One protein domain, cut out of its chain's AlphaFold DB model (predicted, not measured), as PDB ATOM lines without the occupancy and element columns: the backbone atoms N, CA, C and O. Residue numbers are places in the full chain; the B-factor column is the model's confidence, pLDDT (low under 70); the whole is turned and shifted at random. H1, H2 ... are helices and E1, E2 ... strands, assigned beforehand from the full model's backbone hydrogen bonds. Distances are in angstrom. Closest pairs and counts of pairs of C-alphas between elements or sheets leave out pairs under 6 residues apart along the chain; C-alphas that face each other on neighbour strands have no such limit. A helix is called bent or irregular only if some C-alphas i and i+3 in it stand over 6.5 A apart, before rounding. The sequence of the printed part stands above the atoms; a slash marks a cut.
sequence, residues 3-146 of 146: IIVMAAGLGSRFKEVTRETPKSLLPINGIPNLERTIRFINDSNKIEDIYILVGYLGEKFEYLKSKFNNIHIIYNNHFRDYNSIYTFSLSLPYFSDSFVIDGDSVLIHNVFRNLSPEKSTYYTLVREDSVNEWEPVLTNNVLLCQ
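This is residues 3 to 146 of the 146 residues of an uncharacterized protein of Latilactobacillus sakei (UniProt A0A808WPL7). A twisted sheet of four parallel strands has H2 and H3 on one face and H5 on the other, while a small hairpin, E5 and E6, lies away from this body at the end of a long unnamed stretch. H1 lies off the sheet, beyond the ends of its strands. The printed part has 144 residues, with six named helices and six named strands in the order E1 H1 H2 E2 H3 H4 E3 H5 E4 H6 E5 E6. The class is mixed, helices and strands, with under half of the residues in named elements, and the large sheet's order is E3 E2 E1 E4. The whole is compact, with a radius of gyration of the C-alphas of 15.7 A and spans of 45 by 35 by 33 A.

E1, residues 3 to 7, is an inner strand, with E2, residues 49 to 54, parallel to it at 16 degrees; N 5 and O 51 are 2.8 A apart, within hydrogen-bond range. E4, residues 98 to 102, is E1's other neighbour and an edge strand, parallel at 22 degrees, with N 4 and O 99 at 2.8 A. E3, residues 71 to 75, is parallel to E2 at 27 degrees, with N 52 and O 72 at 2.8 A. H1, residues 12 to 18, is not on the sheet. H2, residues 33 to 42, is on it at a height of 9.8 A, over E2 and E1, and runs along the strands, at 3 degrees to E1 on the local plane. H3, residues 58 to 61, is on the same face at 8.4 A; H4, residues 63 to 67, only grazes the sheet. H5, residues 84 to 89, is on the opposite face at 8.8 A, slantwise to the strands. E1, H1, H2, E2 and E2, H3, H4, E3 are strand-helix-strand units, parallel neighbour strands with helices between; E3, H5, E4 is a split one, with E2 and E1 between its strands. Their crossovers are right-handed. H6, residues 111 to 114, only just touches H2, with 3 pairs of C-alphas within 8 A, the closest those of Ile 41 and Phe 112, 6.0 A apart. E5, residues 136 to 139, and E6, residues 142 to 145, form an antiparallel hairpin, with N 137 and O 144 at 2.7 A. Every O i to N i+4 pair is within hydrogen-bond range in H2, H4 and H5; H1 has 0 of 3, but 3 of 4 O i to N i+3 pairs, and H3 and H6 are too short for an i+4 pair.

E1 begins at C-alpha 3, (26.406, 21.954, 38.911), and E6 ends at C-alpha 145, (15.227, 34.901, 25.519). E2 spans 15.7 A and H2 14.6 A. H1 is irregular, with C-alphas 13 and 16 9.2 A apart, and H6 only just so, with C-alphas 111 and 114 6.6 A apart.

The C-alphas farthest apart, those of Glu 20 and Asn 140, are 46.5 A from each other. The printed part has no cut. The links from H1 to H2 and from H6 to E5 are long, and residues 127 to 132 of the second stand free. Only residue 146 is under 70 in pLDDT.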
ATOM      1  N   ILE A   3      27.431  22.183  39.935       97.12
ATOM      2  CA  ILE A   3      26.406  21.954  38.911       97.12
ATOM      3  C   ILE A   3      25.054  21.709  39.557       97.12
ATOM      4  O   ILE A   3      24.935  20.903  40.474       97.12
ATOM      5  N   ILE A   4      24.025  22.337  39.001       98.50
ATOM      6  CA  ILE A   4      22.620  22.067  39.284       98.50
ATOM      7  C   ILE A   4      22.030  21.316  38.087       98.50
ATOM      8  O   ILE A   4      22.047  21.804  36.957       98.50
ATOM      9  N   VAL A   5      21.503  20.118  38.331       98.38
ATOM     10  CA  VAL A   5      20.872  19.262  37.321       98.38
ATOM     11  C   VAL A   5      19.360  19.265  37.512       98.38
ATOM     12  O   VAL A   5      18.852  18.795  38.532       98.38
ATOM     13  N   MET A   6      18.625  19.720  36.500       98.12
ATOM     14  CA  MET A   6      17.162  19.689  36.464       98.12
ATOM     15  C   MET A   6      16.679  18.291  36.041       98.12
ATOM     16  O   MET A   6      16.745  17.938  34.865       98.12
ATOM     17  N   ALA A   7      16.198  17.466  36.978       97.44
ATOM     18  CA  ALA A   7      15.803  16.074  36.707       97.44
ATOM     19  C   ALA A   7      14.455  15.654  37.333       97.44
ATOM     20  O   ALA A   7      14.136  14.468  37.375       97.44
ATOM     21  N   ALA A   8      13.636  16.604  37.797       95.94
ATOM     22  CA  ALA A   8      12.383  16.302  38.498       95.94
ATOM     23  C   ALA A   8      11.190  15.979  37.579       95.94
ATOM     24  O   ALA A   8      10.156  15.497  38.046       95.94
ATOM     25  N   GLY A   9      11.316  16.275  36.282       90.62
ATOM     26  CA  GLY A   9      10.220  16.204  35.321       90.62
ATOM     27  C   GLY A   9       9.725  14.783  35.039       90.62
ATOM     28  O   GLY A   9      10.489  13.824  34.997       90.62
ATOM     29  N   LEU A  10       8.426  14.671  34.744       86.12
ATOM     30  CA  LEU A  10       7.760  13.410  34.389       86.12
ATOM     31  C   LEU A  10       8.278  12.771  33.090       86.12
ATOM     32  O   LEU A  10       8.100  11.576  32.881       86.12
ATOM     33  N   GLY A  11       8.833  13.567  32.170       81.94
ATOM     34  CA  GLY A  11       9.187  13.085  30.834       81.94
ATOM     35  C   GLY A  11       7.975  12.653  29.998       81.94
ATOM     36  O   GLY A  11       8.126  11.827  29.110       81.94
ATOM     37  N   SER A  12       6.786  13.218  30.238       79.81
ATOM     38  CA  SER A  12       5.491  12.775  29.678       79.81
ATOM     39  C   SER A  12       5.459  12.556  28.157       79.81
ATOM     40  O   SER A  12       4.735  11.685  27.674       79.81
ATOM     41  N   ARG A  13       6.282  13.284  27.392       85.38
ATOM     42  CA  ARG A  13       6.442  13.107  25.935       85.38
ATOM     43  C   ARG A  13       6.980  11.720  25.538       85.38
ATOM     44  O   ARG A  13       6.716  11.272  24.430       85.38
ATOM     45  N   PHE A  14       7.680  11.036  26.442       80.88
ATOM     46  CA  PHE A  14       8.261   9.701  26.254       80.88
ATOM     47  C   PHE A  14       7.305   8.562  26.648       80.88
ATOM     48  O   PHE A  14       7.635   7.393  26.445       80.88
ATOM     49  N   LYS A  15       6.103   8.890  27.146       83.25
ATOM     50  CA  LYS A  15       5.011   7.950  27.453       83.25
ATOM     51  C   LYS A  15       5.494   6.718  28.236       83.25
ATOM     52  O   LYS A  15       5.919   6.845  29.382       83.25
ATOM     53  N   GLU A  16       5.411   5.533  27.631       82.25
ATOM     54  CA  GLU A  16       5.704   4.250  28.277       82.25
ATOM     55  C   GLU A  16       7.182   4.078  28.623       82.25
ATOM     56  O   GLU A  16       7.498   3.469  29.643       82.25
ATOM     57  N   VAL A  17       8.084   4.671  27.833       81.25
ATOM     58  CA  VAL A  17       9.537   4.555  28.036       81.25
ATOM     59  C   VAL A  17       9.944   5.115  29.400       81.25
ATOM     60  O   VAL A  17      10.841   4.584  30.052       81.25
ATOM     61  N   THR A  18       9.247   6.154  29.867       85.62
ATOM     62  CA  THR A  18       9.530   6.791  31.156       85.62
ATOM     63  C   THR A  18       8.724   6.235  32.325       85.62
ATOM     64  O   THR A  18       8.940   6.674  33.445       85.62
ATOM     65  N   ARG A  19       7.833   5.252  32.120       86.94
ATOM     66  CA  ARG A  19       6.934   4.743  33.177       86.94
ATOM     67  C   ARG A  19       7.680   4.209  34.401       86.94
ATOM     68  O   ARG A  19       7.212   4.337  35.530       86.94
ATOM     69  N   GLU A  20       8.820   3.580  34.151       90.88
ATOM     70  CA  GLU A  20       9.640   2.942  35.178       90.88
ATOM     71  C   GLU A  20      11.048   3.532  35.240       90.88
ATOM     72  O   GLU A  20      11.808   3.177  36.132       90.88
ATOM     73  N   THR A  21      11.421   4.429  34.327       93.12
ATOM     74  CA  THR A  21      12.772   5.002  34.276       93.12
ATOM     75  C   THR A  21      12.685   6.505  34.017       93.12
ATOM     76  O   THR A  21      12.154   6.895  32.980       93.12
ATOM     77  N   PRO A  22      13.211   7.372  34.905       94.31
ATOM     78  CA  PRO A  22      13.310   8.804  34.635       94.31
ATOM     79  C   PRO A  22      13.990   9.068  33.292       94.31
ATOM     80  O   PRO A  22      14.968   8.395  32.962       94.31
ATOM     81  N   LYS A  23      13.547  10.092  32.551       93.94
ATOM     82  CA  LYS A  23      14.140  10.442  31.245       93.94
ATOM     83  C   LYS A  23      15.664  10.612  31.337       93.94
ATOM     84  O   LYS A  23      16.392  10.098  30.493       93.94
ATOM     85  N   SER A  24      16.143  11.246  32.408       95.69
ATOM     86  CA  SER A  24      17.568  11.467  32.682       95.69
ATOM     87  C   SER A  24      18.373  10.178  32.891       95.69
ATOM     88  O   SER A  24      19.591  10.180  32.736       95.69
ATOM     89  N   LEU A  25      17.720   9.069  33.244       96.94
ATOM     90  CA  LEU A  25      18.353   7.767  33.472       96.94
ATOM     91  C   LEU A  25      18.150   6.785  32.313       96.94
ATOM     92  O   LEU A  25      18.628   5.654  32.395       96.94
ATOM     93  N   LEU A  26      17.491   7.201  31.225       95.62
ATOM     94  CA  LEU A  26      17.393   6.368  30.031       95.62
ATOM     95  C   LEU A  26      18.798   6.061  29.486       95.62
ATOM     96  O   LEU A  26      19.651   6.956  29.435       95.62
ATOM     97  N   PRO A  27      19.072   4.801  29.110       95.38
ATOM     98  CA  PRO A  27      20.410   4.396  28.723       95.38
ATOM     99  C   PRO A  27      20.758   4.866  27.309       95.38
ATOM    100  O   PRO A  27      19.987   4.690  26.369       95.38
ATOM    101  N   ILE A  28      21.978   5.372  27.149       94.62
ATOM    102  CA  ILE A  28      22.631   5.601  25.860       94.62
ATOM    103  C   ILE A  28      23.788   4.609  25.769       94.62
ATOM    104  O   ILE A  28      24.716   4.661  26.578       94.62
ATOM    105  N   ASN A  29      23.714   3.678  24.814       92.50
ATOM    106  CA  ASN A  29      24.661   2.562  24.680       92.50
ATOM    107  C   ASN A  29      24.856   1.780  25.996       92.50
ATOM    108  O   ASN A  29      25.976   1.464  26.387       92.50
ATOM    109  N   GLY A  30      23.754   1.507  26.703       95.50
ATOM    110  CA  GLY A  30      23.747   0.715  27.938       95.50
ATOM    111  C   GLY A  30      24.133   1.467  29.217       95.50
ATOM    112  O   GLY A  30      24.079   0.874  30.289       95.50
ATOM    113  N   ILE A  31      24.482   2.757  29.142       96.56
ATOM    114  CA  ILE A  31      24.836   3.574  30.314       96.56
ATOM    115  C   ILE A  31      23.775   4.667  30.510       96.56
ATOM    116  O   ILE A  31      23.499   5.384  29.544       96.56
ATOM    117  N   PRO A  32      23.198   4.847  31.719       97.56
ATOM    118  CA  PRO A  32      22.245   5.925  31.994       97.56
ATOM    119  C   PRO A  32      22.775   7.296  31.555       97.56
ATOM    120  O   PRO A  32      23.930   7.626  31.840       97.56
ATOM    121  N   ASN A  33      21.953   8.101  30.873       97.69
ATOM    122  CA  ASN A  33      22.396   9.378  30.301       97.69
ATOM    123  C   ASN A  33      23.052  10.296  31.344       97.69
ATOM    124  O   ASN A  33      24.185  10.737  31.153       97.69
ATOM    125  N   LEU A  34      22.388  10.515  32.479       97.88
ATOM    126  CA  LEU A  34      22.920  11.364  33.540       97.88
ATOM    127  C   LEU A  34      24.215  10.807  34.141       97.88
ATOM    128  O   LEU A  34      25.101  11.579  34.489       97.88
ATOM    129  N   GLU A  35      24.382   9.483  34.201       97.88
ATOM    130  CA  GLU A  35      25.650   8.891  34.629       97.88
ATOM    131  C   GLU A  35      26.787   9.236  33.652       97.88
ATOM    132  O   GLU A  35      27.885   9.582  34.087       97.88
ATOM    133  N   ARG A  36      26.536   9.190  32.334       97.31
ATOM    134  CA  ARG A  36      27.521   9.630  31.326       97.31
ATOM    135  C   ARG A  36      27.899  11.097  31.538       97.31
ATOM    136  O   ARG A  36      29.082  11.427  31.507       97.31
ATOM    137  N   THR A  37      26.911  11.952  31.794       97.06
ATOM    138  CA  THR A  37      27.121  13.378  32.068       97.06
ATOM    139  C   THR A  37      27.943  13.600  33.340       97.06
ATOM    140  O   THR A  37      28.912  14.350  33.298       97.06
ATOM    141  N   ILE A  38      27.647  12.897  34.438       97.50
ATOM    142  CA  ILE A  38      28.422  12.979  35.691       97.50
ATOM    143  C   ILE A  38      29.880  12.562  35.475       97.50
ATOM    144  O   ILE A  38      30.787  13.220  35.979       97.50
ATOM    145  N   ARG A  39      30.136  11.516  34.676       96.81
ATOM    146  CA  ARG A  39      31.511  11.132  34.313       96.81
ATOM    147  C   ARG A  39      32.230  12.261  33.570       96.81
ATOM    148  O   ARG A  39      33.359  12.576  33.914       96.81
ATOM    149  N   PHE A  40      31.575  12.917  32.609       96.12
ATOM    150  CA  PHE A  40      32.165  14.072  31.919       96.12
ATOM    151  C   PHE A  40      32.468  15.242  32.858       96.12
ATOM    152  O   PHE A  40      33.517  15.873  32.723       96.12
ATOM    153  N   ILE A  41      31.573  15.515  33.807       95.50
ATOM    154  CA  ILE A  41      31.759  16.553  34.822       95.50
ATOM    155  C   ILE A  41      32.990  16.237  35.675       95.50
ATOM    156  O   ILE A  41      33.897  17.062  35.766       95.50
ATOM    157  N   ASN A  42      33.059  15.028  36.233       95.38
ATOM    158  CA  ASN A  42      34.151  14.621  37.113       95.38
ATOM    159  C   ASN A  42      35.496  14.549  36.373       95.38
ATOM    160  O   ASN A  42      36.506  14.979  36.916       95.38
ATOM    161  N   ASP A  43      35.505  14.140  35.102       94.75
ATOM    162  CA  ASP A  43      36.699  14.164  34.244       94.75
ATOM    163  C   ASP A  43      37.290  15.576  34.046       94.75
ATOM    164  O   ASP A  43      38.437  15.706  33.617       94.75
ATOM    165  N   SER A  44      36.520  16.647  34.291       89.50
ATOM    166  CA  SER A  44      37.011  18.026  34.158       89.50
ATOM    167  C   SER A  44      37.872  18.485  35.341       89.50
ATOM    168  O   SER A  44      38.620  19.447  35.185       89.50
ATOM    169  N   ASN A  45      37.771  17.826  36.506       82.62
ATOM    170  CA  ASN A  45      38.422  18.199  37.773       82.62
ATOM    171  C   ASN A  45      38.190  19.656  38.240       82.62
ATOM    172  O   ASN A  45      38.953  20.165  39.057       82.62
ATOM    173  N   LYS A  46      37.161  20.345  37.727       85.69
ATOM    174  CA  LYS A  46      36.851  21.756  38.048       85.69
ATOM    175  C   LYS A  46      35.598  21.939  38.909       85.69
ATOM    176  O   LYS A  46      35.305  23.056  39.327       85.69
ATOM    177  N   ILE A  47      34.817  20.877  39.086       90.38
ATOM    178  CA  ILE A  47      33.460  20.937  39.630       90.38
ATOM    179  C   ILE A  47      33.402  20.050  40.859       90.38
ATOM    180  O   ILE A  47      33.616  18.842  40.772       90.38
ATOM    181  N   GLU A  48      33.147  20.686  41.995       91.38
ATOM    182  CA  GLU A  48      33.273  20.057  43.307       91.38
ATOM    183  C   GLU A  48      32.007  19.309  43.688       91.38
ATOM    184  O   GLU A  48      32.108  18.182  44.156       91.38
ATOM    185  N   ASP A  49      30.838  19.888  43.404       97.19
ATOM    186  CA  ASP A  49      29.534  19.369  43.814       97.19
ATOM    187  C   ASP A  49      28.537  19.327  42.650       97.19
ATOM    188  O   ASP A  49      28.494  20.223  41.799       97.19
ATOM    189  N   ILE A  50      27.693  18.293  42.640       98.38
ATOM    190  CA  ILE A  50      26.598  18.114  41.683       98.38
ATOM    191  C   ILE A  50      25.288  17.946  42.460       98.38
ATOM    192  O   ILE A  50      25.049  16.921  43.101       98.38
ATOM    193  N   TYR A  51      24.416  18.945  42.367       98.56
ATOM    194  CA  TYR A  51      23.080  18.966  42.954       98.56
ATOM    195  C   TYR A  51      22.054  18.492  41.928       98.56
ATOM    196  O   TYR A  51      21.767  19.180  40.951       98.56
ATOM    197  N   ILE A  52      21.483  17.312  42.144       98.62
ATOM    198  CA  ILE A  52      20.478  16.716  41.266       98.62
ATOM    199  C   ILE A  52      19.098  16.962  41.867       98.62
ATOM    200  O   ILE A  52      18.747  16.420  42.916       98.62
ATOM    201  N   LEU A  53      18.308  17.781  41.179       98.56
ATOM    202  CA  LEU A  53      16.942  18.105  41.560       98.56
ATOM    203  C   LEU A  53      16.008  17.035  41.000       98.56
ATOM    204  O   LEU A  53      15.773  16.988  39.792       98.56
ATOM    205  N   VAL A  54      15.492  16.167  41.865       98.38
ATOM    206  CA  VAL A  54      14.681  15.001  41.489       98.38
ATOM    207  C   VAL A  54      13.225  15.168  41.911       98.38
ATOM    208  O   VAL A  54      12.889  16.008  42.736       98.38
ATOM    209  N   GLY A  55      12.342  14.365  41.331       96.44
ATOM    210  CA  GLY A  55      10.908  14.393  41.599       96.44
ATOM    211  C   GLY A  55      10.313  13.048  41.230       96.44
ATOM    212  O   GLY A  55      10.378  12.101  42.010       96.44
ATOM    213  N   TYR A  56       9.796  12.935  40.008       94.94
ATOM    214  CA  TYR A  56       9.291  11.664  39.495       94.94
ATOM    215  C   TYR A  56      10.349  10.547  39.555       94.94
ATOM    216  O   TYR A  56      11.420  10.684  38.966       94.94
ATOM    217  N   LEU A  57      10.024   9.443  40.244       96.12
ATOM    218  CA  LEU A  57      10.922   8.297  40.462       96.12
ATOM    219  C   LEU A  57      12.298   8.714  41.029       96.12
ATOM    220  O   LEU A  57      13.339   8.180  40.636       96.12
ATOM    221  N   GLY A  58      12.313   9.720  41.911       97.06
ATOM    222  CA  GLY A  58      13.533  10.311  42.463       97.06
ATOM    223  C   GLY A  58      14.432   9.318  43.205       97.06
ATOM    224  O   GLY A  58      15.654   9.438  43.149       97.06
ATOM    225  N   GLU A  59      13.856   8.270  43.795       97.50
ATOM    226  CA  GLU A  59      14.593   7.197  44.466       97.50
ATOM    227  C   GLU A  59      15.566   6.467  43.526       97.50
ATOM    228  O   GLU A  59      16.603   5.962  43.958       97.50
ATOM    229  N   LYS A  60      15.284   6.456  42.215       97.75
ATOM    230  CA  LYS A  60      16.155   5.823  41.216       97.75
ATOM    231  C   LYS A  60      17.472   6.555  41.000       97.75
ATOM    232  O   LYS A  60      18.339   6.013  40.324       97.75
ATOM    233  N   PHE A  61      17.642   7.753  41.551       98.25
ATOM    234  CA  PHE A  61      18.894   8.501  41.473       98.25
ATOM    235  C   PHE A  61      19.841   8.195  42.641       98.25
ATOM    236  O   PHE A  61      21.030   8.473  42.523       98.25
ATOM    237  N   GLU A  62      19.369   7.582  43.734       98.25
ATOM    238  CA  GLU A  62      20.164   7.378  44.961       98.25
ATOM    239  C   GLU A  62      21.450   6.569  44.736       98.25
ATOM    240  O   GLU A  62      22.478   6.852  45.351       98.25
ATOM    241  N   TYR A  63      21.450   5.625  43.786       98.31
ATOM    242  CA  TYR A  63      22.659   4.859  43.449       98.31
ATOM    243  C   TYR A  63      23.825   5.749  42.984       98.31
ATOM    244  O   TYR A  63      24.986   5.359  43.121       98.31
ATOM    245  N   LEU A  64      23.543   6.946  42.453       98.38
ATOM    246  CA  LEU A  64      24.571   7.898  42.037       98.38
ATOM    247  C   LEU A  64      25.393   8.385  43.234       98.38
ATOM    248  O   LEU A  64      26.603   8.528  43.093       98.38
ATOM    249  N   LYS A  65      24.782   8.544  44.417       97.81
ATOM    250  CA  LYS A  65      25.500   8.908  45.652       97.81
ATOM    251  C   LYS A  65      26.438   7.805  46.128       97.81
ATOM    252  O   LYS A  65      27.477   8.087  46.707       97.81
ATOM    253  N   SER A  66      26.086   6.542  45.885       96.56
ATOM    254  CA  SER A  66      26.965   5.408  46.198       96.56
ATOM    255  C   SER A  66      28.126   5.274  45.212       96.56
ATOM    256  O   SER A  66      29.140   4.664  45.537       96.56
ATOM    257  N   LYS A  67      27.970   5.803  43.994       98.06
ATOM    258  CA  LYS A  67      28.937   5.669  42.901       98.06
ATOM    259  C   LYS A  67      29.898   6.850  42.789       98.06
ATOM    260  O   LYS A  67      31.012   6.680  42.301       98.06
ATOM    261  N   PHE A  68      29.463   8.032  43.212       97.62
ATOM    262  CA  PHE A  68      30.206   9.280  43.109       97.62
ATOM    263  C   PHE A  68      30.088  10.060  44.422       97.62
ATOM    264  O   PHE A  68      28.993  10.243  44.949       97.62
ATOM    265  N   ASN A  69      31.217  10.553  44.930       96.06
ATOM    266  CA  ASN A  69      31.288  11.148  46.268       96.06
ATOM    267  C   ASN A  69      30.743  12.583  46.343       96.06
ATOM    268  O   ASN A  69      30.571  13.108  47.437       96.06
ATOM    269  N   ASN A  70      30.490  13.215  45.197       97.31
ATOM    270  CA  ASN A  70      30.104  14.618  45.074       97.31
ATOM    271  C   ASN A  70      28.641  14.834  44.651       97.31
ATOM    272  O   ASN A  70      28.295  15.870  44.084       97.31
ATOM    273  N   ILE A  71      27.779  13.840  44.877       98.50
ATOM    274  CA  ILE A  71      26.366  13.905  44.490       98.50
ATOM    275  C   ILE A  71      25.492  14.285  45.679       98.50
ATOM    276  O   ILE A  71      25.460  13.599  46.704       98.50
ATOM    277  N   HIS A  72      24.674  15.310  45.467       98.38
ATOM    278  CA  HIS A  72      23.627  15.746  46.382       98.38
ATOM    279  C   HIS A  72      22.279  15.613  45.686       98.38
ATOM    280  O   HIS A  72      22.098  16.117  44.582       98.38
ATOM    281  N   ILE A  73      21.324  14.933  46.314       98.50
ATOM    282  CA  ILE A  73      19.974  14.757  45.766       98.50
ATOM    283  C   ILE A  73      19.014  15.646  46.546       98.50
ATOM    284  O   ILE A  73      18.981  15.597  47.775       98.50
ATOM    285  N   ILE A  74      18.229  16.445  45.825       98.50
ATOM    286  CA  ILE A  74      17.221  17.346  46.387       98.50
ATOM    287  C   ILE A  74      15.866  16.957  45.803       98.50
ATOM    288  O   ILE A  74      15.675  16.977  44.587       98.50
ATOM    289  N   TYR A  75      14.924  16.609  46.673       98.31
ATOM    290  CA  TYR A  75      13.600  16.140  46.275       98.31
ATOM    291  C   TYR A  75      12.612  17.300  46.130       98.31
ATOM    292  O   TYR A  75      12.328  18.019  47.087       98.31
ATOM    293  N   ASN A  76      12.033  17.438  44.939       97.75
ATOM    294  CA  ASN A  76      10.850  18.245  44.688       97.75
ATOM    295  C   ASN A  76       9.591  17.380  44.851       97.75
ATOM    296  O   ASN A  76       9.197  16.669  43.928       97.75
ATOM    297  N   ASN A  77       8.916  17.496  45.994       95.56
ATOM    298  CA  ASN A  77       7.650  16.797  46.251       95.56
ATOM    299  C   ASN A  77       6.460  17.362  45.449       95.56
ATOM    300  O   ASN A  77       5.429  16.707  45.346       95.56
ATOM    301  N   HIS A  78       6.621  18.536  44.837       95.44
ATOM    302  CA  HIS A  78       5.616  19.241  44.041       95.44
ATOM    303  C   HIS A  78       5.910  19.197  42.535       95.44
ATOM    304  O   HIS A  78       5.464  20.051  41.768       95.44
ATOM    305  N   PHE A  79       6.659  18.191  42.074       93.12
ATOM    306  CA  PHE A  79       7.037  18.041  40.662       93.12
ATOM    307  C   PHE A  79       5.845  17.881  39.698       93.12
ATOM    308  O   PHE A  79       6.024  17.999  38.485       93.12
ATOM    309  N   ARG A  80       4.647  17.569  40.216       93.31
ATOM    310  CA  ARG A  80       3.390  17.493  39.448       93.31
ATOM    311  C   ARG A  80       2.554  18.769  39.515       93.31
ATOM    312  O   ARG A  80       1.719  18.966  38.639       93.31
ATOM    313  N   ASP A  81       2.770  19.591  40.536       93.94
ATOM    314  CA  ASP A  81       1.911  20.738  40.841       93.94
ATOM    315  C   ASP A  81       2.423  22.009  40.154       93.94
ATOM    316  O   ASP A  81       1.640  22.865  39.743       93.94
ATOM    317  N   TYR A  82       3.745  22.120  40.003       93.25
ATOM    318  CA  TYR A  82       4.414  23.316  39.502       93.25
ATOM    319  C   TYR A  82       5.329  23.017  38.313       93.25
ATOM    320  O   TYR A  82       5.718  21.879  38.052       93.25
ATOM    321  N   ASN A  83       5.696  24.070  37.585       90.31
ATOM    322  CA  ASN A  83       6.658  23.970  36.494       90.31
ATOM    323  C   ASN A  83       8.110  23.855  37.019       90.31
ATOM    324  O   ASN A  83       8.381  23.844  38.224       90.31
ATOM    325  N   SER A  84       9.070  23.789  36.095       92.50
ATOM    326  CA  SER A  84      10.499  23.662  36.406       92.50
ATOM    327  C   SER A  84      11.058  24.802  37.263       92.50
ATOM    328  O   SER A  84      12.058  24.575  37.942       92.50
ATOM    329  N   ILE A  85      10.420  25.979  37.314       95.19
ATOM    330  CA  ILE A  85      10.907  27.097  38.133       95.19
ATOM    331  C   ILE A  85      10.839  26.780  39.626       95.19
ATOM    332  O   ILE A  85      11.729  27.169  40.376       95.19
ATOM    333  N   TYR A  86       9.822  26.024  40.059       97.06
ATOM    334  CA  TYR A  86       9.719  25.593  41.449       97.06
ATOM    335  C   TYR A  86      10.782  24.548  41.772       97.06
ATOM    336  O   TYR A  86      11.415  24.615  42.815       97.06
ATOM    337  N   THR A  87      11.035  23.609  40.855       97.19
ATOM    338  CA  THR A  87      12.165  22.682  41.003       97.19
ATOM    339  C   THR A  87      13.464  23.468  41.186       97.19
ATOM    340  O   THR A  87      14.198  23.210  42.133       97.19
ATOM    341  N   PHE A  88      13.713  24.463  40.328       97.75
ATOM    342  CA  PHE A  88      14.919  25.285  40.386       97.75
ATOM    343  C   PHE A  88      15.021  26.079  41.694       97.75
ATOM    344  O   PHE A  88      16.110  26.176  42.257       97.75
ATOM    345  N   SER A  89      13.911  26.605  42.221       97.94
ATOM    346  CA  SER A  89      13.925  27.406  43.451       97.94
ATOM    347  C   SER A  89      14.477  26.647  44.668       97.94
ATOM    348  O   SER A  89      15.098  27.253  45.539       97.94
ATOM    349  N   LEU A  90      14.349  25.315  44.693       98.06
ATOM    350  CA  LEU A  90      14.933  24.457  45.733       98.06
ATOM    351  C   LEU A  90      16.470  24.458  45.721       98.06
ATOM    352  O   LEU A  90      17.090  24.093  46.717       98.06
ATOM    353  N   SER A  91      17.089  24.874  44.613       97.69
ATOM    354  CA  SER A  91      18.544  24.978  44.466       97.69
ATOM    355  C   SER A  91      19.116  26.356  44.784       97.69
ATOM    356  O   SER A  91      20.334  26.502  44.787       97.69
ATOM    357  N   LEU A  92      18.276  27.356  45.084       97.62
ATOM    358  CA  LEU A  92      18.729  28.729  45.349       97.62
ATOM    359  C   LEU A  92      19.846  28.837  46.403       97.62
ATOM    360  O   LEU A  92      20.755  29.632  46.176       97.62
ATOM    361  N   PRO A  93      19.870  28.041  47.494       97.38
ATOM    362  CA  PRO A  93      20.990  28.060  48.442       97.38
ATOM    363  C   PRO A  93      22.350  27.673  47.838       97.38
ATOM    364  O   PRO A  93      23.386  27.986  48.418       97.38
ATOM    365  N   TYR A  94      22.349  26.991  46.693       96.38
ATOM    366  CA  TYR A  94      23.532  26.488  45.994       96.38
ATOM    367  C   TYR A  94      23.807  27.239  44.683       96.38
ATOM    368  O   TYR A  94      24.837  26.998  44.055       96.38
ATOM    369  N   PHE A  95      22.903  28.133  44.269       95.69
ATOM    370  CA  PHE A  95      22.962  28.855  43.002       95.69
ATOM    371  C   PHE A  95      23.835  30.109  43.129       95.69
ATOM    372  O   PHE A  95      23.414  31.131  43.671       95.69
ATOM    373  N   SER A  96      25.071  30.020  42.638       90.00
ATOM    374  CA  SER A  96      25.994  31.156  42.537       90.00
ATOM    375  C   SER A  96      26.978  30.941  41.381       90.00
ATOM    376  O   SER A  96      26.615  31.132  40.223       90.00
ATOM    377  N   ASP A  97      28.199  30.495  41.672       92.88
ATOM    378  CA  ASP A  97      29.170  29.997  40.695       92.88
ATOM    379  C   ASP A  97      28.791  28.568  40.271       92.88
ATOM    380  O   ASP A  97      29.364  27.565  40.718       92.88
ATOM    381  N   SER A  98      27.729  28.487  39.467       94.62
ATOM    382  CA  SER A  98      27.029  27.248  39.139       94.62
ATOM    383  C   SER A  98      26.767  27.141  37.643       94.62
ATOM    384  O   SER A  98      26.290  28.096  37.028       94.62
ATOM    385  N   PHE A  99      26.952  25.953  37.063       95.50
ATOM    386  CA  PHE A  99      26.240  25.629  35.822       95.50
ATOM    387  C   PHE A  99      24.862  25.062  36.143       95.50
ATOM    388  O   PHE A  99      24.690  24.327  37.114       95.50
ATOM    389  N   VAL A 100      23.897  25.351  35.277       96.81
ATOM    390  CA  VAL A 100      22.575  24.726  35.291       96.81
ATOM    391  C   VAL A 100      22.449  23.901  34.018       96.81
ATOM    392  O   VAL A 100      22.717  24.411  32.931       96.81
ATOM    393  N   ILE A 101      22.083  22.627  34.150       96.38
ATOM    394  CA  ILE A 101      21.890  21.724  33.012       96.38
ATOM    395  C   ILE A 101      20.567  20.971  33.123       96.38
ATOM    396  O   ILE A 101      20.131  20.602  34.216       96.38
ATOM    397  N   ASP A 102      19.970  20.665  31.976       95.75
ATOM    398  CA  ASP A 102      18.840  19.748  31.909       95.75
ATOM    399  C   ASP A 102      19.328  18.298  31.966       95.75
ATOM    400  O   ASP A 102      20.191  17.875  31.191       95.75
ATOM    401  N   GLY A 103      18.771  17.503  32.883       94.75
ATOM    402  CA  GLY A 103      19.184  16.111  33.095       94.75
ATOM    403  C   GLY A 103      18.877  15.182  31.915       94.75
ATOM    404  O   GLY A 103      19.375  14.057  31.860       94.75
ATOM    405  N   ASP A 104      18.069  15.646  30.968       92.69
ATOM    406  CA  ASP A 104      17.642  14.906  29.791       92.69
ATOM    407  C   ASP A 104      18.377  15.299  28.497       92.69
ATOM    408  O   ASP A 104      18.121  14.710  27.442       92.69
ATOM    409  N   SER A 105      19.317  16.241  28.589       93.81
ATOM    410  CA  SER A 105      20.226  16.589  27.503       93.81
ATOM    411  C   SER A 105      21.302  15.518  27.336       93.81
ATOM    412  O   SER A 105      21.942  15.084  28.298       93.81
ATOM    413  N   VAL A 106      21.525  15.087  26.093       94.69
ATOM    414  CA  VAL A 106      22.566  14.109  25.751       94.69
ATOM    415  C   VAL A 106      23.796  14.844  25.239       94.69
ATOM    416  O   VAL A 106      23.787  15.422  24.152       94.69
ATOM    417  N   LEU A 107      24.886  14.783  26.002       93.56
ATOM    418  CA  LEU A 107      26.176  15.328  25.587       93.56
ATOM    419  C   LEU A 107      26.945  14.294  24.749       93.56
ATOM    420  O   LEU A 107      27.190  13.162  25.189       93.56
ATOM    421  N   ILE A 108      27.328  14.692  23.532       91.81
ATOM    422  CA  ILE A 108      28.111  13.865  22.595       91.81
ATOM    423  C   ILE A 108      29.607  13.925  22.941       91.81
ATOM    424  O   ILE A 108      30.312  12.922  22.844       91.81
ATOM    425  N   HIS A 109      30.075  15.080  23.414       91.25
ATOM    426  CA  HIS A 109      31.456  15.318  23.828       91.25
ATOM    427  C   HIS A 109      31.500  15.905  25.241       91.25
ATOM    428  O   HIS A 109      30.526  16.496  25.711       91.25
ATOM    429  N   ASN A 110      32.642  15.765  25.916       92.50
ATOM    430  CA  ASN A 110      32.853  16.377  27.224       92.50
ATOM    431  C   ASN A 110      33.099  17.887  27.065       92.50
ATOM    432  O   ASN A 110      34.233  18.323  26.862       92.50
ATOM    433  N   VAL A 111      32.025  18.670  27.163       91.56
ATOM    434  CA  VAL A 111      32.080  20.135  27.066       91.56
ATOM    435  C   VAL A 111      32.780  20.777  28.266       91.56
ATOM    436  O   VAL A 111      33.390  21.825  28.103       91.56
ATOM    437  N   PHE A 112      32.786  20.125  29.438       91.31
ATOM    438  CA  PHE A 112      33.253  20.691  30.711       91.31
ATOM    439  C   PHE A 112      34.771  20.900  30.800       91.31
ATOM    440  O   PHE A 112      35.228  21.729  31.584       91.31
ATOM    441  N   ARG A 113      35.575  20.203  29.985       87.94
ATOM    442  CA  ARG A 113      37.050  20.310  30.020       87.94
ATOM    443  C   ARG A 113      37.544  21.745  29.819       87.94
ATOM    444  O   ARG A 113      38.418  22.219  30.546       87.94
ATOM    445  N   ASN A 114      36.935  22.459  28.876       82.44
ATOM    446  CA  ASN A 114      37.407  23.770  28.426       82.44
ATOM    447  C   ASN A 114      36.505  24.928  28.870       82.44
ATOM    448  O   ASN A 114      36.699  26.049  28.410       82.44
ATOM    449  N   LEU A 115      35.534  24.685  29.757       85.38
ATOM    450  CA  LEU A 115      34.694  25.765  30.270       85.38
ATOM    451  C   LEU A 115      35.456  26.551  31.335       85.38
ATOM    452  O   LEU A 115      35.974  25.969  32.293       85.38
ATOM    453  N   SER A 116      35.504  27.865  31.132       85.25
ATOM    454  CA  SER A 116      36.009  28.866  32.075       85.25
ATOM    455  C   SER A 116      35.308  30.209  31.797       85.25
ATOM    456  O   SER A 116      35.955  31.140  31.318       85.25
ATOM    457  N   PRO A 117      33.976  30.306  31.971       89.31
ATOM    458  CA  PRO A 117      33.262  31.547  31.688       89.31
ATOM    459  C   PRO A 117      33.629  32.637  32.708       89.31
ATOM    460  O   PRO A 117      33.627  32.391  33.909       89.31
ATOM    461  N   GLU A 118      33.903  33.856  32.240       88.94
ATOM    462  CA  GLU A 118      34.155  35.020  33.115       88.94
ATOM    463  C   GLU A 118      32.862  35.731  33.553       88.94
ATOM    464  O   GLU A 118      32.860  36.540  34.479       88.94
ATOM    465  N   LYS A 119      31.755  35.466  32.851       89.31
ATOM    466  CA  LYS A 119      30.433  36.068  33.061       89.31
ATOM    467  C   LYS A 119      29.354  34.999  32.940       89.31
ATOM    468  O   LYS A 119      29.592  33.935  32.365       89.31
ATOM    469  N   SER A 120      28.143  35.302  33.403       89.94
ATOM    470  CA  SER A 120      26.966  34.471  33.133       89.94
ATOM    471  C   SER A 120      26.843  34.207  31.628       89.94
ATOM    472  O   SER A 120      26.829  35.142  30.829       89.94
ATOM    473  N   THR A 121      26.814  32.931  31.248       90.88
ATOM    474  CA  THR A 121      26.967  32.486  29.857       90.88
ATOM    475  C   THR A 121      25.934  31.412  29.538       90.88
ATOM    476  O   THR A 121      25.795  30.453  30.296       90.88
ATOM    477  N   TYR A 122      25.258  31.540  28.395       91.75
ATOM    478  CA  TYR A 122      24.487  30.451  27.794       91.75
ATOM    479  C   TYR A 122      25.360  29.674  26.808       91.75
ATOM    480  O   TYR A 122      25.978  30.262  25.922       91.75
ATOM    481  N   TYR A 123      25.373  28.347  26.935       91.44
ATOM    482  CA  TYR A 123      25.963  27.452  25.942       91.44
ATOM    483  C   TYR A 123      24.858  26.969  25.011       91.44
ATOM    484  O   TYR A 123      23.974  26.225  25.428       91.44
ATOM    485  N   THR A 124      24.891  27.428  23.763       90.44
ATOM    486  CA  THR A 124      23.812  27.223  22.794       90.44
ATOM    487  C   THR A 124      24.250  26.303  21.660       90.44
ATOM    488  O   THR A 124      25.439  26.097  21.413       90.44
ATOM    489  N   LEU A 125      23.269  25.737  20.959       88.69
ATOM    490  CA  LEU A 125      23.478  25.008  19.714       88.69
ATOM    491  C   LEU A 125      22.697  25.707  18.611       88.69
ATOM    492  O   LEU A 125      21.530  26.039  18.799       88.69
ATOM    493  N   VAL A 126      23.328  25.881  17.452       88.50
ATOM    494  CA  VAL A 126      22.624  26.353  16.258       88.50
ATOM    495  C   VAL A 126      21.706  25.231  15.765       88.50
ATOM    496  O   VAL A 126      22.111  24.065  15.672       88.50
ATOM    497  N   ARG A 127      20.448  25.581  15.503       88.00
ATOM    498  CA  ARG A 127      19.402  24.705  14.968       88.00
ATOM    499  C   ARG A 127      18.794  25.404  13.758       88.00
ATOM    500  O   ARG A 127      18.481  26.582  13.850       88.00
ATOM    501  N   GLU A 128      18.674  24.690  12.642       84.31
ATOM    502  CA  GLU A 128      18.085  25.243  11.411       84.31
ATOM    503  C   GLU A 128      16.546  25.202  11.450       84.31
ATOM    504  O   GLU A 128      15.909  26.140  10.991       84.31
ATOM    505  N   ASP A 129      15.960  24.178  12.088       79.38
ATOM    506  CA  ASP A 129      14.508  23.952  12.156       79.38
ATOM    507  C   ASP A 129      14.012  23.797  13.612       79.38
ATOM    508  O   ASP A 129      13.613  22.710  14.042       79.38
ATOM    509  N   SER A 130      14.059  24.862  14.420       73.94
ATOM    510  CA  SER A 130      13.465  24.855  15.769       73.94
ATOM    511  C   SER A 130      12.001  25.295  15.753       73.94
ATOM    512  O   SER A 130      11.648  26.333  15.203       73.94
ATOM    513  N   VAL A 131      11.134  24.520  16.413       78.12
ATOM    514  CA  VAL A 131       9.731  24.885  16.659       78.12
ATOM    515  C   VAL A 131       9.504  24.901  18.168       78.12
ATOM    516  O   VAL A 131       9.689  23.875  18.818       78.12
ATOM    517  N   ASN A 132       9.047  26.035  18.709       82.75
ATOM    518  CA  ASN A 132       8.792  26.248  20.144       82.75
ATOM    519  C   ASN A 132      10.032  26.124  21.056       82.75
ATOM    520  O   ASN A 132       9.914  25.631  22.179       82.75
ATOM    521  N   GLU A 133      11.199  26.565  20.590       87.69
ATOM    522  CA  GLU A 133      12.403  26.702  21.420       87.69
ATOM    523  C   GLU A 133      12.585  28.160  21.854       87.69
ATOM    524  O   GLU A 133      12.017  29.060  21.241       87.69
ATOM    525  N   TRP A 134      13.354  28.384  22.921       88.75
ATOM    526  CA  TRP A 134      13.723  29.733  23.355       88.75
ATOM    527  C   TRP A 134      15.002  30.174  22.655       88.75
ATOM    528  O   TRP A 134      16.014  29.467  22.698       88.75
ATOM    529  N   GLU A 135      14.978  31.363  22.068       89.38
ATOM    530  CA  GLU A 135      16.088  31.897  21.288       89.38
ATOM    531  C   GLU A 135      16.805  33.011  22.063       89.38
ATOM    532  O   GLU A 135      16.218  34.062  22.340       89.38
ATOM    533  N   PRO A 136      18.081  32.817  22.447       89.44
ATOM    534  CA  PRO A 136      18.837  33.856  23.123       89.44
ATOM    535  C   PRO A 136      19.232  34.954  22.130       89.44
ATOM    536  O   PRO A 136      20.059  34.756  21.239       89.44
ATOM    537  N   VAL A 137      18.674  36.143  22.329       89.06
ATOM    538  CA  VAL A 137      18.957  37.364  21.577       89.06
ATOM    539  C   VAL A 137      19.863  38.266  22.405       89.06
ATOM    540  O   VAL A 137      19.515  38.697  23.508       89.06
ATOM    541  N   LEU A 138      21.031  38.595  21.857       86.94
ATOM    542  CA  LEU A 138      21.963  39.533  22.471       86.94
ATOM    543  C   LEU A 138      21.711  40.946  21.930       86.94
ATOM    544  O   LEU A 138      22.036  41.242  20.783       86.94
ATOM    545  N   THR A 139      21.174  41.834  22.767       87.38
ATOM    546  CA  THR A 139      20.958  43.254  22.437       87.38
ATOM    547  C   THR A 139      21.724  44.127  23.423       87.38
ATOM    548  O   THR A 139      21.481  44.049  24.621       87.38
ATOM    549  N   ASN A 140      22.643  44.979  22.955       85.88
ATOM    550  CA  ASN A 140      23.428  45.888  23.814       85.88
ATOM    551  C   ASN A 140      24.127  45.187  25.001       85.88
ATOM    552  O   ASN A 140      24.133  45.705  26.115       85.88
ATOM    553  N   ASN A 141      24.698  43.998  24.777       79.12
ATOM    554  CA  ASN A 141      25.288  43.130  25.812       79.12
ATOM    555  C   ASN A 141      24.306  42.628  26.891       79.12
ATOM    556  O   ASN A 141      24.740  42.089  27.908       79.12
ATOM    557  N   VAL A 142      22.999  42.766  26.669       79.81
ATOM    558  CA  VAL A 142      21.942  42.157  27.480       79.81
ATOM    559  C   VAL A 142      21.396  40.956  26.724       79.81
ATOM    560  O   VAL A 142      21.043  41.055  25.548       79.81
ATOM    561  N   LEU A 143      21.357  39.813  27.400       81.75
ATOM    562  CA  LEU A 143      20.856  38.565  26.844       81.75
ATOM    563  C   LEU A 143      19.380  38.423  27.229       81.75
ATOM    564  O   LEU A 143      19.041  38.410  28.412       81.75
ATOM    565  N   LEU A 144      18.513  38.371  26.224       80.12
ATOM    566  CA  LEU A 144      17.074  38.154  26.353       80.12
ATOM    567  C   LEU A 144      16.735  36.816  25.695       80.12
ATOM    568  O   LEU A 144      17.356  36.474  24.699       80.12
ATOM    569  N   CYS A 145      15.760  36.075  26.214       77.56
ATOM    570  CA  CYS A 145      15.227  34.901  25.519       77.56
ATOM    571  C   CYS A 145      13.875  35.267  24.902       77.56
ATOM    572  O   CYS A 145      13.025  35.815  25.611       77.56
ATOM    573  N   GLN A 146      13.715  35.010  23.605       69.75
ATOM    574  CA  GLN A 146      12.464  35.181  22.859       69.75
ATOM    575  C   GLN A 146      11.815  33.833  22.564       69.75
ATOM    576  O   GLN A 146      12.570  32.838  22.447       69.75
TER     577      GLN A 146